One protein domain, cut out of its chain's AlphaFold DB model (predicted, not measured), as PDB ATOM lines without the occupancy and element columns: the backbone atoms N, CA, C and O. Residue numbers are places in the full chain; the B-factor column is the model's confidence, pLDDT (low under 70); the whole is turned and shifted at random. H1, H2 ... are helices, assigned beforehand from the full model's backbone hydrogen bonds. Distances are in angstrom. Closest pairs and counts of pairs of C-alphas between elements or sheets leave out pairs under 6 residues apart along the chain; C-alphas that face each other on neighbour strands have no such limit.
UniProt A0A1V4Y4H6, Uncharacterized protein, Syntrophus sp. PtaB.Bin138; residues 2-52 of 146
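Overview. This is residues 2 to 52 of the 146 residues of an uncharacterized protein of Syntrophus sp. PtaB.Bin138 (UniProt A0A1V4Y4H6). The domain has little regular structure: two short helices, H1 and H2, lie near each other about perpendicular at one end, and a long tail with no named element, residues 35 to 52, sweeps away from them and turns near residue 46. The 51 printed residues hold H1, then H2, and no named strand. The class is all helix, with only 15 residues in named elements. The whole is only just compact, close to loose, with a radius of gyration of the C-alphas of 11.5 A and spans of 30 by 25 by 16 A.

Along the chain. H1 is residues 10 to 15, 8.5 A long, with C-alpha 10 at (137.479, 147.108, 165.299). H2 is residues 26 to 34, 12.2 A long, and ends with C-alpha 34 at (141.925, 149.005, 175.948).

Arrangement. H1 and H2 are close but not clearly touching; their closest C-alphas, those of Leu 12 and Val 34, are 6.9 A apart. Their lines stand about perpendicular, at 81 degrees. In H1 and H2 every O i to N i+4 pair is within hydrogen-bond range.

Size, cuts and confidence. The two C-alphas farthest apart, those of Phe 37 and Phe 52, are 33.5 A apart. The printed part has no cut. The link from H1 to H2 is short, with 10 residues. No printed residue is under 70 in pLDDT.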
ATOM      1  N   PRO A   2     143.213 161.682 173.055       77.44
ATOM      2  CA  PRO A   2     142.047 162.355 172.479       77.44
ATOM      3  C   PRO A   2     141.417 161.507 171.366       77.44
ATOM      4  O   PRO A   2     142.120 161.074 170.458       77.44
ATOM      5  N   SER A   3     140.098 161.303 171.401       79.69
ATOM      6  CA  SER A   3     139.371 160.446 170.442       79.69
ATOM      7  C   SER A   3     139.527 160.873 168.976       79.69
ATOM      8  O   SER A   3     139.453 160.038 168.082       79.69
ATOM      9  N   CYS A   4     139.794 162.154 168.718       81.12
ATOM     10  CA  CYS A   4     140.002 162.704 167.377       81.12
ATOM     11  C   CYS A   4     141.365 162.368 166.747       81.12
ATOM     12  O   CYS A   4     141.614 162.777 165.617       81.12
ATOM     13  N   ASN A   5     142.263 161.687 167.465       87.00
ATOM     14  CA  ASN A   5     143.578 161.287 166.958       87.00
ATOM     15  C   ASN A   5     143.957 159.886 167.449       87.00
ATOM     16  O   ASN A   5     145.027 159.675 168.019       87.00
ATOM     17  N   VAL A   6     143.024 158.945 167.303       89.12
ATOM     18  CA  VAL A   6     143.203 157.545 167.691       89.12
ATOM     19  C   VAL A   6     142.805 156.654 166.526       89.12
ATOM     20  O   VAL A   6     141.700 156.758 165.998       89.12
ATOM     21  N   PHE A   7     143.701 155.740 166.171       91.62
ATOM     22  CA  PHE A   7     143.368 154.560 165.387       91.62
ATOM     23  C   PHE A   7     143.154 153.386 166.344       91.62
ATOM     24  O   PHE A   7     143.956 153.164 167.251       91.62
ATOM     25  N   CYS A   8     142.074 152.634 166.151       92.69
ATOM     26  CA  CYS A   8     141.798 151.423 166.911       92.69
ATOM     27  C   CYS A   8     141.208 150.368 165.980       92.69
ATOM     28  O   CYS A   8     140.254 150.641 165.250       92.69
ATOM     29  N   GLU A   9     141.779 149.166 166.009       95.06
ATOM     30  CA  GLU A   9     141.213 148.022 165.307       95.06
ATOM     31  C   GLU A   9     139.808 147.716 165.843       95.06
ATOM     32  O   GLU A   9     139.569 147.733 167.054       95.06
ATOM     33  N   ARG A  10     138.874 147.385 164.945       95.81
ATOM     34  CA  ARG A  10     137.479 147.108 165.299       95.81
ATOM     35  C   ARG A  10     137.336 146.048 166.397       95.81
ATOM     36  O   ARG A  10     136.557 146.256 167.323       95.81
ATOM     37  N   GLY A  11     138.104 144.957 166.330       96.94
ATOM     38  CA  GLY A  11     138.050 143.892 167.337       96.94
ATOM     39  C   GLY A  11     138.432 144.377 168.738       96.94
ATOM     40  O   GLY A  11     137.777 144.025 169.718       96.94
ATOM     41  N   LEU A  12     139.439 145.254 168.844       95.50
ATOM     42  CA  LEU A  12     139.823 145.880 170.114       95.50
ATOM     43  C   LEU A  12     138.745 146.848 170.617       95.50
ATOM     44  O   LEU A  12     138.449 146.862 171.812       95.50
ATOM     45  N   PHE A  13     138.139 147.624 169.713       95.94
ATOM     46  CA  PHE A  13     137.062 148.554 170.052       95.94
ATOM     47  C   PHE A  13     135.838 147.829 170.624       95.94
ATOM     48  O   PHE A  13     135.333 148.206 171.684       95.94
ATOM     49  N   GLU A  14     135.388 146.765 169.955       96.50
ATOM     50  CA  GLU A  14     134.260 145.943 170.399       96.50
ATOM     51  C   GLU A  14     134.584 145.223 171.716       96.50
ATOM     52  O   GLU A  14     133.776 145.255 172.645       96.50
ATOM     53  N   ARG A  15     135.800 144.677 171.860       96.19
ATOM     54  CA  ARG A  15     136.260 144.042 173.108       96.19
ATOM     55  C   ARG A  15     136.308 145.011 174.294       96.19
ATOM     56  O   ARG A  15     136.007 144.608 175.413       96.19
ATOM     57  N   ALA A  16     136.645 146.283 174.071       94.94
ATOM     58  CA  ALA A  16     136.602 147.325 175.105       94.94
ATOM     59  C   ALA A  16     135.167 147.769 175.470       94.94
ATOM     60  O   ALA A  16     134.973 148.526 176.431       94.94
ATOM     61  N   GLY A  17     134.155 147.329 174.713       94.75
ATOM     62  CA  GLY A  17     132.766 147.770 174.845       94.75
ATOM     63  C   GLY A  17     132.503 149.163 174.260       94.75
ATOM     64  O   GLY A  17     131.545 149.817 174.668       94.75
ATOM     65  N   GLY A  18     133.358 149.628 173.344       93.38
ATOM     66  CA  GLY A  18     133.251 150.927 172.681       93.38
ATOM     67  C   GLY A  18     133.428 152.147 173.595       93.38
ATOM     68  O   GLY A  18     133.861 152.050 174.748       93.38
ATOM     69  N   PHE A  19     133.104 153.335 173.068       92.25
ATOM     70  CA  PHE A  19     133.134 154.572 173.852       92.25
ATOM     71  C   PHE A  19     131.987 154.599 174.869       92.25
ATOM     72  O   PHE A  19     130.824 154.439 174.492       92.25
ATOM     73  N   PRO A  20     132.270 154.848 176.158       89.19
ATOM     74  CA  PRO A  20     131.217 154.964 177.151       89.19
ATOM     75  C   PRO A  20     130.444 156.273 176.972       89.19
ATOM     76  O   PRO A  20     130.987 157.290 176.539       89.19
ATOM     77  N   LEU A  21     129.187 156.284 177.419       86.50
ATOM     78  CA  LEU A  21     128.319 157.467 177.429       86.50
ATOM     79  C   LEU A  21     128.671 158.439 178.578       86.50
ATOM     80  O   LEU A  21     127.817 158.854 179.366       86.50
ATOM     81  N   ILE A  22     129.955 158.792 178.690       83.88
ATOM     82  CA  ILE A  22     130.498 159.758 179.649       83.88
ATOM     83  C   ILE A  22     131.140 160.882 178.846       83.88
ATOM     84  O   ILE A  22     132.277 160.771 178.405       83.88
ATOM     85  N   ARG A  23     130.403 161.978 178.671       82.94
ATOM     86  CA  ARG A  23     130.902 163.154 177.959       82.94
ATOM     87  C   ARG A  23     132.122 163.757 178.666       82.94
ATOM     88  O   ARG A  23     132.107 163.892 179.889       82.94
ATOM     89  N   ALA A  24     133.097 164.204 177.874       83.81
ATOM     90  CA  ALA A  24     134.347 164.839 178.299       83.81
ATOM     91  C   ALA A  24     135.329 163.922 179.056       83.81
ATOM     92  O   ALA A  24     136.220 164.410 179.757       83.81
ATOM     93  N   ALA A  25     135.158 162.608 178.929       88.75
ATOM     94  CA  ALA A  25     136.087 161.603 179.445       88.75
ATOM     95  C   ALA A  25     135.985 160.258 178.701       88.75
ATOM     96  O   ALA A  25     136.586 159.272 179.131       88.75
ATOM     97  N   GLU A  26     135.205 160.194 177.621       90.88
ATOM     98  CA  GLU A  26     134.953 158.989 176.840       90.88
ATOM     99  C   GLU A  26     136.250 158.357 176.327       90.88
ATOM    100  O   GLU A  26     136.432 157.145 176.385       90.88
ATOM    101  N   ASP A  27     137.177 159.204 175.906       91.12
ATOM    102  CA  ASP A  27     138.465 158.882 175.316       91.12
ATOM    103  C   ASP A  27     139.456 158.343 176.364       91.12
ATOM    104  O   ASP A  27     140.159 157.359 176.134       91.12
ATOM    105  N   VAL A  28     139.458 158.940 177.561       90.06
ATOM    106  CA  VAL A  28     140.232 158.483 178.719       90.06
ATOM    107  C   VAL A  28     139.739 157.119 179.179       90.06
ATOM    108  O   VAL A  28     140.550 156.213 179.345       90.06
ATOM    109  N   VAL A  29     138.428 156.956 179.377       90.94
ATOM    110  CA  VAL A  29     137.865 155.690 179.868       90.94
ATOM    111  C   VAL A  29     138.046 154.579 178.838       90.94
ATOM    112  O   VAL A  29     138.431 153.475 179.207       90.94
ATOM    113  N   PHE A  30     137.822 154.868 177.555       92.50
ATOM    114  CA  PHE A  30     138.101 153.917 176.484       92.50
ATOM    115  C   PHE A  30     139.575 153.496 176.475       92.50
ATOM    116  O   PHE A  30     139.872 152.303 176.478       92.50
ATOM    117  N   GLY A  31     140.500 154.459 176.548       92.31
ATOM    118  CA  GLY A  31     141.933 154.174 176.584       92.31
ATOM    119  C   GLY A  31     142.349 153.327 177.788       92.31
ATOM    120  O   GLY A  31     143.141 152.405 177.629       92.31
ATOM    121  N   LEU A  32     141.790 153.587 178.977       91.44
ATOM    122  CA  LEU A  32     142.046 152.768 180.167       91.44
ATOM    123  C   LEU A  32     141.612 151.313 179.959       91.44
ATOM    124  O   LEU A  32     142.401 150.423 180.250       91.44
ATOM    125  N   LYS A  33     140.415 151.083 179.404       92.75
ATOM    126  CA  LYS A  33     139.899 149.733 179.132       92.75
ATOM    127  C   LYS A  33     140.725 148.981 178.094       92.75
ATOM    128  O   LYS A  33     141.059 147.824 178.306       92.75
ATOM    129  N   VAL A  34     141.071 149.627 176.978       94.38
ATOM    130  CA  VAL A  34     141.925 149.005 175.948       94.38
ATOM    131  C   VAL A  34     143.281 148.619 176.541       94.38
ATOM    132  O   VAL A  34     143.788 147.533 176.266       94.38
ATOM    133  N   ASN A  35     143.834 149.466 177.414       93.56
ATOM    134  CA  ASN A  35     145.126 149.235 178.054       93.56
ATOM    135  C   ASN A  35     145.155 148.032 179.014       93.56
ATOM    136  O   ASN A  35     146.236 147.605 179.410       93.56
ATOM    137  N   GLU A  36     144.000 147.472 179.384       94.25
ATOM    138  CA  GLU A  36     143.926 146.232 180.168       94.25
ATOM    139  C   GLU A  36     144.353 145.000 179.353       94.25
ATOM    140  O   GLU A  36     144.731 143.985 179.934       94.25
ATOM    141  N   PHE A  37     144.302 145.065 178.017       95.81
ATOM    142  CA  PHE A  37     144.582 143.913 177.152       95.81
ATOM    143  C   PHE A  37     145.370 144.223 175.873       95.81
ATOM    144  O   PHE A  37     145.682 143.296 175.124       95.81
ATOM    145  N   ALA A  38     145.697 145.485 175.599       95.50
ATOM    146  CA  ALA A  38     146.530 145.888 174.473       95.50
ATOM    147  C   ALA A  38     147.355 147.133 174.815       95.50
ATOM    148  O   ALA A  38     146.872 148.056 175.464       95.50
ATOM    149  N   SER A  39     148.601 147.192 174.345       92.94
ATOM    150  CA  SER A  39     149.441 148.376 174.526       92.94
ATOM    151  C   SER A  39     148.983 149.522 173.626       92.94
ATOM    152  O   SER A  39     148.747 149.340 172.431       92.94
ATOM    153  N   MET A  40     148.909 150.727 174.191       90.69
ATOM    154  CA  MET A  40     148.681 151.946 173.419       90.69
ATOM    155  C   MET A  40     150.005 152.518 172.907       90.69
ATOM    156  O   MET A  40     150.908 152.804 173.692       90.69
ATOM    157  N   TRP A  41     150.087 152.741 171.598       91.88
ATOM    158  CA  TRP A  41     151.256 153.327 170.945       91.88
ATOM    159  C   TRP A  41     151.047 154.822 170.700       91.88
ATOM    160  O   TRP A  41     149.974 155.247 170.272       91.88
ATOM    161  N   PHE A  42     152.077 155.625 170.967       91.81
ATOM    162  CA  PHE A  42     152.098 157.044 170.623       91.81
ATOM    163  C   PHE A  42     152.958 157.245 169.376       91.81
ATOM    164  O   PHE A  42     154.154 156.968 169.409       91.81
ATOM    165  N   VAL A  43     152.339 157.714 168.290       92.69
ATOM    166  CA  VAL A  43     152.999 157.971 167.001       92.69
ATOM    167  C   VAL A  43     153.114 159.489 166.813       92.69
ATOM    168  O   VAL A  43     152.132 160.121 166.411       92.69
ATOM    169  N   PRO A  44     154.254 160.115 167.162       91.12
ATOM    170  CA  PRO A  44     154.397 161.575 167.172       91.12
ATOM    171  C   PRO A  44     154.301 162.222 165.782       91.12
ATOM    172  O   PRO A  44     154.061 163.423 165.674       91.12
ATOM    173  N   GLU A  45     154.471 161.444 164.715       93.44
ATOM    174  CA  GLU A  45     154.348 161.887 163.328       93.44
ATOM    175  C   GLU A  45     152.887 162.120 162.918       93.44
ATOM    176  O   GLU A  45     152.630 162.897 161.994       93.44
ATOM    177  N   MET A  46     151.923 161.491 163.603       88.69
ATOM    178  CA  MET A  46     150.498 161.700 163.348       88.69
ATOM    179  C   MET A  46     150.067 163.076 163.855       88.69
ATOM    180  O   MET A  46     150.072 163.359 165.056       88.69
ATOM    181  N   ARG A  47     149.660 163.943 162.924       87.56
ATOM    182  CA  ARG A  47     149.233 165.313 163.216       87.56
ATOM    183  C   ARG A  47     147.721 165.439 163.102       87.56
ATOM    184  O   ARG A  47     147.134 165.056 162.098       87.56
ATOM    185  N   VAL A  48     147.122 166.063 164.109       86.88
ATOM    186  CA  VAL A  48     145.730 166.514 164.093       86.88
ATOM    187  C   VAL A  48     145.697 168.006 164.405       86.88
ATOM    188  O   VAL A  48     146.482 168.493 165.222       86.88
ATOM    189  N   CYS A  49     144.778 168.731 163.777       86.88
ATOM    190  CA  CYS A  49     144.482 170.113 164.132       86.88
ATOM    191  C   CYS A  49     143.166 170.159 164.904       86.88
ATOM    192  O   CYS A  49     142.157 169.611 164.461       86.88
ATOM    193  N   HIS A  50     143.168 170.833 166.051       83.88
ATOM    194  CA  HIS A  50     141.939 171.153 166.762       83.88
ATOM    195  C   HIS A  50     141.436 172.520 166.323       83.88
ATOM    196  O   HIS A  50     142.174 173.503 166.366       83.88
ATOM    197  N   VAL A  51     140.159 172.587 165.961       87.44
ATOM    198  CA  VAL A  51     139.456 173.863 165.859       87.44
ATOM    199  C   VAL A  51     139.115 174.301 167.279       87.44
ATOM    200  O   VAL A  51     138.379 173.616 167.997       87.44
ATOM    201  N   PHE A  52     139.711 175.407 167.711       86.38
ATOM    202  CA  PHE A  52     139.458 175.972 169.028       86.38
ATOM    203  C   PHE A  52     138.173 176.797 169.019       86.38
ATOM    204  O   PHE A  52     137.723 177.283 167.987       86.38
TER     205      PHE A  52